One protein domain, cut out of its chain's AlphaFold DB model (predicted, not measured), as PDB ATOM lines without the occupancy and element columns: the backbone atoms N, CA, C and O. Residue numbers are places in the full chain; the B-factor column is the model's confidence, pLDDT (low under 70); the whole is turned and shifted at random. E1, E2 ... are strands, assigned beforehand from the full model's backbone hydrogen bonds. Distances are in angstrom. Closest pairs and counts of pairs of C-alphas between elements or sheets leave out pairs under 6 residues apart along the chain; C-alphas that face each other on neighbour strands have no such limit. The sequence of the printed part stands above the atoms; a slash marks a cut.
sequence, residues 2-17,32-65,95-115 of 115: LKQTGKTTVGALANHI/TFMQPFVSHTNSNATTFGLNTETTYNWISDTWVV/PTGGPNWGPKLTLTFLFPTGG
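This is residues 2 to 17, 32 to 65 and 95 to 115 of the 115 residues of an uncharacterized protein of Altererythrobacter salegens (UniProt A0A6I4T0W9). The body is one thin, twisted slab of antiparallel strands, with long E2 and E3 side by side, short E1 along one side of E2, and E4 and E5 nearly end to end along the other side of E3, with E6 beside E5. A further long strand, E7, runs by itself across a gap from this sheet, and residues 99 to 115 stand free. The printed part has 71 residues with seven named strands, E1 to E7 in chain order, and no named helix; the class is all strand. The sheet of E1 to E6 is branched at E3. The whole is elongated, spanning 51 by 27 by 27 A, and only just extended, close to loose, with a radius of gyration of the C-alphas of 16.8 A.

E1, residues 2 to 5, and E2, residues 8 to 17, form a hairpin, antiparallel at 175 degrees; N 3 and O 10 are within hydrogen-bond range at 2.8 A. On the other side of E2 lies E3, residues 32 to 41, antiparallel at 168 degrees; C-alphas 12 and 36 face each other at 3.9 A, and N 35 and O 13 are 2.7 A apart. E3 has staggered pairing on its side away from E2. E4, residues 46 to 52, is beside residues 35 to 41 of E3, a hairpin at 164 degrees, with N 40 and O 48 at 2.8 A. E5, residues 54 to 57, is beside residues 32 to 34 of E3, antiparallel at 177 degrees, with N 34 and O 54 at 2.8 A. E4 runs on into E5 at 18 degrees, and the two meet only through their link. E6, residues 62 to 65, forms a hairpin with E5 at 174 degrees, with N 55 and O 64 at 2.9 A. E7, residues 101 to 109, pairs with no named strand and is apart from each of the other six.

E1 begins at C-alpha 2, (6.985, 33.780, -25.808). From first to last C-alpha, E2 measures 30.4 A, E3 29.9 A, E4 20.3 A and E7 26.8 A; E1, E5 and E6 have four residues each. E3 begins at C-alpha 32, (-4.158, 18.332, -23.099), and E7 ends at C-alpha 109, (-11.230, 51.237, -26.387).

The C-alphas farthest apart are those of Asp 61 and Gly 115, 52.8 A. Residues 18 to 31 are not printed, with 6.5 A between C-alphas 17 and 32; residues 66 to 94 are not printed, with 10.0 A between C-alphas 65 and 95. Of the links printed whole, each is tight. The mean pLDDT of the printed part is 89.3, with residues 114 to 115 under 70.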
ATOM      1  N   LEU A   2       7.337  32.595 -25.019       81.81
ATOM      2  CA  LEU A   2       6.985  33.780 -25.808       81.81
ATOM      3  C   LEU A   2       8.264  34.466 -26.285       81.81
ATOM      4  O   LEU A   2       9.178  34.667 -25.488       81.81
ATOM      5  N   LYS A   3       8.327  34.836 -27.562       83.38
ATOM      6  CA  LYS A   3       9.436  35.594 -28.135       83.38
ATOM      7  C   LYS A   3       8.901  36.684 -29.049       83.38
ATOM      8  O   LYS A   3       8.159  36.410 -29.987       83.38
ATOM      9  N   GLN A   4       9.335  37.913 -28.802       87.00
ATOM     10  CA  GLN A   4       9.107  39.040 -29.694       87.00
ATOM     11  C   GLN A   4      10.418  39.384 -30.400       87.00
ATOM     12  O   GLN A   4      11.478  39.458 -29.781       87.00
ATOM     13  N   THR A   5      10.380  39.539 -31.717       86.75
ATOM     14  CA  THR A   5      11.533  39.938 -32.527       86.75
ATOM     15  C   THR A   5      11.073  40.975 -33.541       86.75
ATOM     16  O   THR A   5      10.376  40.672 -34.509       86.75
ATOM     17  N   GLY A   6      11.436  42.233 -33.278       90.00
ATOM     18  CA  GLY A   6      10.958  43.377 -34.043       90.00
ATOM     19  C   GLY A   6       9.430  43.468 -34.023       90.00
ATOM     20  O   GLY A   6       8.819  43.641 -32.971       90.00
ATOM     21  N   LYS A   7       8.833  43.347 -35.209       92.31
ATOM     22  CA  LYS A   7       7.388  43.465 -35.459       92.31
ATOM     23  C   LYS A   7       6.609  42.162 -35.284       92.31
ATOM     24  O   LYS A   7       5.386  42.186 -35.346       92.31
ATOM     25  N   THR A   8       7.302  41.040 -35.103       94.94
ATOM     26  CA  THR A   8       6.687  39.713 -35.009       94.94
ATOM     27  C   THR A   8       6.798  39.182 -33.588       94.94
ATOM     28  O   THR A   8       7.877  39.203 -32.993       94.94
ATOM     29  N   THR A   9       5.703  38.641 -33.073       94.12
ATOM     30  CA  THR A   9       5.643  37.917 -31.805       94.12
ATOM     31  C   THR A   9       5.218  36.486 -32.083       94.12
ATOM     32  O   THR A   9       4.235  36.250 -32.774       94.12
ATOM     33  N   VAL A  10       5.954  35.517 -31.549       94.38
ATOM     34  CA  VAL A  10       5.642  34.090 -31.659       94.38
ATOM     35  C   VAL A  10       5.645  33.497 -30.262       94.38
ATOM     36  O   VAL A  10       6.534  33.782 -29.455       94.38
ATOM     37  N   GLY A  11       4.671  32.655 -29.961       93.56
ATOM     38  CA  GLY A  11       4.587  32.003 -28.670       93.56
ATOM     39  C   GLY A  11       3.774  30.726 -28.714       93.56
ATOM     40  O   GLY A  11       3.142  30.392 -29.710       93.56
ATOM     41  N   ALA A  12       3.817  30.002 -27.607       92.81
ATOM     42  CA  ALA A  12       2.943  28.874 -27.366       92.81
ATOM     43  C   ALA A  12       2.642  28.749 -25.875       92.81
ATOM     44  O   ALA A  12       3.533  28.924 -25.030       92.81
ATOM     45  N   LEU A  13       1.391  28.417 -25.582       90.38
ATOM     46  CA  LEU A  13       0.911  27.988 -24.275       90.38
ATOM     47  C   LEU A  13       0.536  26.506 -24.361       90.38
ATOM     48  O   LEU A  13      -0.064  26.091 -25.343       90.38
ATOM     49  N   ALA A  14       0.887  25.709 -23.359       90.69
ATOM     50  CA  ALA A  14       0.451  24.322 -23.268       90.69
ATOM     51  C   ALA A  14       0.171  23.966 -21.810       90.69
ATOM     52  O   ALA A  14       0.869  24.447 -20.916       90.69
ATOM     53  N   ASN A  15      -0.849  23.148 -21.575       89.56
ATOM     54  CA  ASN A  15      -1.137  22.580 -20.265       89.56
ATOM     55  C   ASN A  15      -1.765  21.189 -20.406       89.56
ATOM     56  O   ASN A  15      -2.238  20.804 -21.476       89.56
ATOM     57  N   HIS A  16      -1.745  20.438 -19.314       87.25
ATOM     58  CA  HIS A  16      -2.431  19.163 -19.203       87.25
ATOM     59  C   HIS A  16      -3.149  19.136 -17.855       87.25
ATOM     60  O   HIS A  16      -2.544  19.462 -16.832       87.25
ATOM     61  N   ILE A  17      -4.431  18.776 -17.863       87.62
ATOM     62  CA  ILE A  17      -5.253  18.626 -16.660       87.62
ATOM     63  C   ILE A  17      -5.708  17.175 -16.532       87.62
ATOM     64  O   ILE A  17      -6.129  16.577 -17.520       87.62
ATOM     65  N   THR A  32      -5.316  17.516 -22.709       87.88
ATOM     66  CA  THR A  32      -4.158  18.332 -23.099       87.88
ATOM     67  C   THR A  32      -4.620  19.526 -23.913       87.88
ATOM     68  O   THR A  32      -5.349  19.350 -24.884       87.88
ATOM     69  N   PHE A  33      -4.161  20.722 -23.555       90.75
ATOM     70  CA  PHE A  33      -4.399  21.958 -24.292       90.75
ATOM     71  C   PHE A  33      -3.093  22.510 -24.860       90.75
ATOM     72  O   PHE A  33      -2.079  22.570 -24.160       90.75
ATOM     73  N   MET A  34      -3.124  22.968 -26.110       92.69
ATOM     74  CA  MET A  34      -2.002  23.612 -26.785       92.69
ATOM     75  C   MET A  34      -2.473  24.802 -27.619       92.69
ATOM     76  O   MET A  34      -3.370  24.693 -28.452       92.69
ATOM     77  N   GLN A  35      -1.806  25.938 -27.439       93.44
ATOM     78  CA  GLN A  35      -2.095  27.188 -28.126       93.44
ATOM     79  C   GLN A  35      -0.816  27.855 -28.645       93.44
ATOM     80  O   GLN A  35      -0.314  28.803 -28.032       93.44
ATOM     81  N   PRO A  36      -0.238  27.372 -29.756       94.19
ATOM     82  CA  PRO A  36       0.739  28.137 -30.509       94.19
ATOM     83  C   PRO A  36       0.072  29.333 -31.199       94.19
ATOM     84  O   PRO A  36      -1.059  29.258 -31.689       94.19
ATOM     85  N   PHE A  37       0.800  30.443 -31.253       96.44
ATOM     86  CA  PHE A  37       0.369  31.665 -31.907       96.44
ATOM     87  C   PHE A  37       1.534  32.426 -32.532       96.44
ATOM     88  O   PHE A  37       2.674  32.392 -32.062       96.44
ATOM     89  N   VAL A  38       1.206  33.180 -33.572       96.56
ATOM     90  CA  VAL A  38       2.053  34.203 -34.166       96.56
ATOM     91  C   VAL A  38       1.224  35.459 -34.384       96.56
ATOM     92  O   VAL A  38       0.067  35.397 -34.799       96.56
ATOM     93  N   SER A  39       1.819  36.612 -34.119       96.50
ATOM     94  CA  SER A  39       1.281  37.902 -34.513       96.50
ATOM     95  C   SER A  39       2.354  38.763 -35.163       96.50
ATOM     96  O   SER A  39       3.538  38.664 -34.844       96.50
ATOM     97  N   HIS A  40       1.946  39.602 -36.106       96.38
ATOM     98  CA  HIS A  40       2.823  40.538 -36.790       96.38
ATOM     99  C   HIS A  40       2.157  41.905 -36.881       96.38
ATOM    100  O   HIS A  40       1.086  42.027 -37.476       96.38
ATOM    101  N   THR A  41       2.800  42.932 -36.331       96.81
ATOM    102  CA  THR A  41       2.309  44.312 -36.359       96.81
ATOM    103  C   THR A  41       3.149  45.152 -37.311       96.81
ATOM    104  O   THR A  41       4.335  45.383 -37.080       96.81
ATOM    105  N   ASN A  42       2.546  45.635 -38.395       94.62
ATOM    106  CA  ASN A  42       3.238  46.484 -39.362       94.62
ATOM    107  C   ASN A  42       3.465  47.915 -38.814       94.62
ATOM    108  O   ASN A  42       2.970  48.290 -37.752       94.62
ATOM    109  N   SER A  43       4.205  48.749 -39.558       93.94
ATOM    110  CA  SER A  43       4.457  50.150 -39.159       93.94
ATOM    111  C   SER A  43       3.189  51.003 -39.067       93.94
ATOM    112  O   SER A  43       3.195  52.022 -38.385       93.94
ATOM    113  N   ASN A  44       2.116  50.595 -39.744       93.88
ATOM    114  CA  ASN A  44       0.840  51.306 -39.775       93.88
ATOM    115  C   ASN A  44      -0.068  50.892 -38.608       93.88
ATOM    116  O   ASN A  44      -1.243  51.239 -38.610       93.88
ATOM    117  N   ALA A  45       0.453  50.145 -37.628       95.25
ATOM    118  CA  ALA A  45      -0.280  49.618 -36.479       95.25
ATOM    119  C   ALA A  45      -1.427  48.648 -36.835       95.25
ATOM    120  O   ALA A  45      -2.346  48.438 -36.038       95.25
ATOM    121  N   THR A  46      -1.348  48.019 -38.010       97.44
ATOM    122  CA  THR A  46      -2.156  46.845 -38.350       97.44
ATOM    123  C   THR A  46      -1.468  45.601 -37.807       97.44
ATOM    124  O   THR A  46      -0.299  45.356 -38.111       97.44
ATOM    125  N   THR A  47      -2.188  44.800 -37.033       97.56
ATOM    126  CA  THR A  47      -1.725  43.524 -36.493       97.56
ATOM    127  C   THR A  47      -2.451  42.377 -37.172       97.56
ATOM    128  O   THR A  47      -3.677  42.333 -37.187       97.56
ATOM    129  N   PHE A  48      -1.687  41.431 -37.698       97.56
ATOM    130  CA  PHE A  48      -2.176  40.150 -38.190       97.56
ATOM    131  C   PHE A  48      -1.880  39.089 -37.140       97.56
ATOM    132  O   PHE A  48      -0.794  39.094 -36.562       97.56
ATOM    133  N   GLY A  49      -2.825  38.192 -36.886       97.19
ATOM    134  CA  GLY A  49      -2.686  37.130 -35.898       97.19
ATOM    135  C   GLY A  49      -3.148  35.794 -36.451       97.19
ATOM    136  O   GLY A  49      -4.196  35.716 -37.089       97.19
ATOM    137  N   LEU A  50      -2.386  34.746 -36.163       96.94
ATOM    138  CA  LEU A  50      -2.754  33.359 -36.410       96.94
ATOM    139  C   LEU A  50      -2.495  32.563 -35.133       96.94
ATOM    140  O   LEU A  50      -1.381  32.576 -34.608       96.94
ATOM    141  N   ASN A  51      -3.505  31.860 -34.632       96.06
ATOM    142  CA  ASN A  51      -3.339  30.952 -33.501       96.06
ATOM    143  C   ASN A  51      -4.255  29.741 -33.622       96.06
ATOM    144  O   ASN A  51      -5.336  29.829 -34.200       96.06
ATOM    145  N   THR A  52      -3.861  28.628 -33.021       92.56
ATOM    146  CA  THR A  52      -4.763  27.491 -32.793       92.56
ATOM    147  C   THR A  52      -4.967  27.293 -31.299       92.56
ATOM    148  O   THR A  52      -4.107  27.685 -30.525       92.56
ATOM    149  N   GLU A  53      -6.125  26.780 -30.886       91.00
ATOM    150  CA  GLU A  53      -6.485  26.478 -29.489       91.00
ATOM    151  C   GLU A  53      -6.866  24.999 -29.396       91.00
ATOM    152  O   GLU A  53      -8.034  24.655 -29.242       91.00
ATOM    153  N   THR A  54      -5.884  24.125 -29.598       89.94
ATOM    154  CA  THR A  54      -6.108  22.684 -29.718       89.94
ATOM    155  C   THR A  54      -6.309  22.041 -28.354       89.94
ATOM    156  O   THR A  54      -5.492  22.237 -27.454       89.94
ATOM    157  N   THR A  55      -7.345  21.215 -28.233       89.31
ATOM    158  CA  THR A  55      -7.597  20.382 -27.055       89.31
ATOM    159  C   THR A  55      -7.740  18.925 -27.470       89.31
ATOM    160  O   THR A  55      -8.502  18.620 -28.388       89.31
ATOM    161  N   TYR A  56      -7.058  18.026 -26.765       86.06
ATOM    162  CA  TYR A  56      -7.266  16.583 -26.865       86.06
ATOM    163  C   TYR A  56      -7.788  16.038 -25.539       86.06
ATOM    164  O   TYR A  56      -7.145  16.231 -24.506       86.06
ATOM    165  N   ASN A  57      -8.947  15.381 -25.571       84.31
ATOM    166  CA  ASN A  57      -9.528  14.679 -24.432       84.31
ATOM    167  C   ASN A  57      -9.147  13.196 -24.505       84.31
ATOM    168  O   ASN A  57      -9.602  12.487 -25.399       84.31
ATOM    169  N   TRP A  58      -8.345  12.743 -23.545       85.50
ATOM    170  CA  TRP A  58      -7.824  11.378 -23.459       85.50
ATOM    171  C   TRP A  58      -8.860  10.354 -22.975       85.50
ATOM    172  O   TRP A  58      -8.605   9.161 -23.051       85.50
ATOM    173  N   ILE A  59     -10.006  10.789 -22.442       81.44
ATOM    174  CA  ILE A  59     -11.070   9.884 -21.967       81.44
ATOM    175  C   ILE A  59     -12.049   9.555 -23.088       81.44
ATOM    176  O   ILE A  59     -12.538   8.435 -23.177       81.44
ATOM    177  N   SER A  60     -12.357  10.538 -23.932       82.06
ATOM    178  CA  SER A  60     -13.288  10.375 -25.051       82.06
ATOM    179  C   SER A  60     -12.589  10.250 -26.406       82.06
ATOM    180  O   SER A  60     -13.262  10.285 -27.434       82.06
ATOM    181  N   ASP A  61     -11.254  10.197 -26.419       82.19
ATOM    182  CA  ASP A  61     -10.409  10.185 -27.620       82.19
ATOM    183  C   ASP A  61     -10.789  11.248 -28.661       82.19
ATOM    184  O   ASP A  61     -10.732  11.039 -29.871       82.19
ATOM    185  N   THR A  62     -11.206  12.424 -28.187       83.50
ATOM    186  CA  THR A  62     -11.750  13.484 -29.042       83.50
ATOM    187  C   THR A  62     -10.779  14.647 -29.168       83.50
ATOM    188  O   THR A  62     -10.250  15.146 -28.170       83.50
ATOM    189  N   TRP A  63     -10.607  15.132 -30.396       84.06
ATOM    190  CA  TRP A  63      -9.832  16.326 -30.716       84.06
ATOM    191  C   TRP A  63     -10.744  17.515 -31.018       84.06
ATOM    192  O   TRP A  63     -11.795  17.385 -31.643       84.06
ATOM    193  N   VAL A  64     -10.312  18.702 -30.601       86.69
ATOM    194  CA  VAL A  64     -10.892  19.978 -31.028       86.69
ATOM    195  C   VAL A  64      -9.747  20.860 -31.491       86.69
ATOM    196  O   VAL A  64      -8.881  21.209 -30.692       86.69
ATOM    197  N   VAL A  65      -9.727  21.209 -32.776       91.38
ATOM    198  CA  VAL A  65      -8.598  21.909 -33.417       91.38
ATOM    199  C   VAL A  65      -9.102  23.163 -34.140       91.38
ATOM    200  O   VAL A  65      -9.252  23.173 -35.363       91.38
ATOM    201  N   PRO A  95     -16.231  17.985 -32.472       76.94
ATOM    202  CA  PRO A  95     -17.215  16.948 -32.177       76.94
ATOM    203  C   PRO A  95     -18.422  17.015 -33.124       76.94
ATOM    204  O   PRO A  95     -18.775  18.086 -33.628       76.94
ATOM    205  N   THR A  96     -19.093  15.880 -33.321       79.75
ATOM    206  CA  THR A  96     -20.287  15.771 -34.168       79.75
ATOM    207  C   THR A  96     -21.337  16.827 -33.802       79.75
ATOM    208  O   THR A  96     -21.757  16.922 -32.650       79.75
ATOM    209  N   GLY A  97     -21.771  17.617 -34.791       79.44
ATOM    210  CA  GLY A  97     -22.737  18.712 -34.609       79.44
ATOM    211  C   GLY A  97     -22.122  20.073 -34.254       79.44
ATOM    212  O   GLY A  97     -22.861  21.039 -34.069       79.44
ATOM    213  N   GLY A  98     -20.792  20.170 -34.168       78.62
ATOM    214  CA  GLY A  98     -20.073  21.426 -33.959       78.62
ATOM    215  C   GLY A  98     -20.067  22.358 -35.185       78.62
ATOM    216  O   GLY A  98     -20.307  21.924 -36.313       78.62
ATOM    217  N   PRO A  99     -19.797  23.663 -34.988       82.38
ATOM    218  CA  PRO A  99     -19.665  24.614 -36.086       82.38
ATOM    219  C   PRO A  99     -18.353  24.399 -36.852       82.38
ATOM    220  O   PRO A  99     -17.288  24.317 -36.251       82.38
ATOM    221  N   ASN A 100     -18.405  24.420 -38.186       90.31
ATOM    222  CA  ASN A 100     -17.199  24.314 -39.022       90.31
ATOM    223  C   ASN A 100     -16.362  25.605 -39.014       90.31
ATOM    224  O   ASN A 100     -15.146  25.576 -39.190       90.31
ATOM    225  N   TRP A 101     -17.005  26.761 -38.835       94.62
ATOM    226  CA  TRP A 101     -16.343  28.061 -38.790       94.62
ATOM    227  C   TRP A 101     -17.210  29.115 -38.090       94.62
ATOM    228  O   TRP A 101     -18.398  28.899 -37.857       94.62
ATOM    229  N   GLY A 102     -16.628  30.271 -37.770       94.56
ATOM    230  CA  GLY A 102     -17.364  31.415 -37.240       94.56
ATOM    231  C   GLY A 102     -16.624  32.745 -37.424       94.56
ATOM    232  O   GLY A 102     -15.394  32.775 -37.341       94.56
ATOM    233  N   PRO A 103     -17.341  33.854 -37.672       96.75
ATOM    234  CA  PRO A 103     -16.747  35.182 -37.720       96.75
ATOM    235  C   PRO A 103     -16.562  35.762 -36.313       96.75
ATOM    236  O   PRO A 103     -17.290  35.437 -35.374       96.75
ATOM    237  N   LYS A 104     -15.613  36.686 -36.174       95.06
ATOM    238  CA  LYS A 104     -15.388  37.476 -34.964       95.06
ATOM    239  C   LYS A 104     -15.188  38.931 -35.347       95.06
ATOM    240  O   LYS A 104     -14.394  39.230 -36.230       95.06
ATOM    241  N   LEU A 105     -15.864  39.829 -34.643       97.06
ATOM    242  CA  LEU A 105     -15.581  41.261 -34.661       97.06
ATOM    243  C   LEU A 105     -15.137  41.681 -33.265       97.06
ATOM    244  O   LEU A 105     -15.553  41.103 -32.260       97.06
ATOM    245  N   THR A 106     -14.226  42.639 -33.184       95.81
ATOM    246  CA  THR A 106     -13.682  43.115 -31.913       95.81
ATOM    247  C   THR A 106     -13.465  44.613 -31.987       95.81
ATOM    248  O   THR A 106     -12.834  45.121 -32.909       95.81
ATOM    249  N   LEU A 107     -13.988  45.310 -30.986       95.50
ATOM    250  CA  LEU A 107     -13.787  46.733 -30.784       95.50
ATOM    251  C   LEU A 107     -13.249  46.926 -29.369       95.50
ATOM    252  O   LEU A 107     -13.867  46.480 -28.404       95.50
ATOM    253  N   THR A 108     -12.085  47.552 -29.242       95.81
ATOM    254  CA  THR A 108     -11.421  47.764 -27.954       95.81
ATOM    255  C   THR A 108     -11.053  49.230 -27.804       95.81
ATOM    256  O   THR A 108     -10.313  49.780 -28.618       95.81
ATOM    257  N   PHE A 109     -11.548  49.858 -26.743       93.19
ATOM    258  CA  PHE A 109     -11.230  51.237 -26.387       93.19
ATOM    259  C   PHE A 109     -10.083  51.252 -25.376       93.19
ATOM    260  O   PHE A 109     -10.128  50.525 -24.384       93.19
ATOM    261  N   LEU A 110      -9.051  52.060 -25.630       90.94
ATOM    262  CA  LEU A 110      -7.886  52.168 -24.753       90.94
ATOM    263  C   LEU A 110      -7.946  53.483 -23.975       90.94
ATOM    264  O   LEU A 110      -7.627  54.542 -24.514       90.94
ATOM    265  N   PHE A 111      -8.356  53.428 -22.713       89.31
ATOM    266  CA  PHE A 111      -8.441  54.616 -21.868       89.31
ATOM    267  C   PHE A 111      -7.109  54.868 -21.151       89.31
ATOM    268  O   PHE A 111      -6.544  53.931 -20.584       89.31
ATOM    269  N   PRO A 112      -6.587  56.106 -21.170       80.19
ATOM    270  CA  PRO A 112      -5.412  56.444 -20.384       80.19
ATOM    271  C   PRO A 112      -5.731  56.312 -18.892       80.19
ATOM    272  O   PRO A 112      -6.780  56.760 -18.429       80.19
ATOM    273  N   THR A 113      -4.814  55.723 -18.129       76.56
ATOM    274  CA  THR A 113      -4.820  55.843 -16.670       76.56
ATOM    275  C   THR A 113      -4.451  57.288 -16.361       76.56
ATOM    276  O   THR A 113      -3.302  57.666 -16.579       76.56
ATOM    277  N   GLY A 114      -5.433  58.111 -15.985       63.28
ATOM    278  CA  GLY A 114      -5.215  59.519 -15.651       63.28
ATOM    279  C   GLY A 114      -4.099  59.642 -14.616       63.28
ATOM    280  O   GLY A 114      -4.273  59.207 -13.480       63.28
ATOM    281  N   GLY A 115      -2.953  60.147 -15.063       47.12
ATOM    282  CA  GLY A 115      -1.839  60.573 -14.224       47.12
ATOM    283  C   GLY A 115      -1.893  62.071 -14.006       47.12
ATOM    284  O   GLY A 115      -2.474  62.763 -14.876       47.12
TER     285      GLY A 115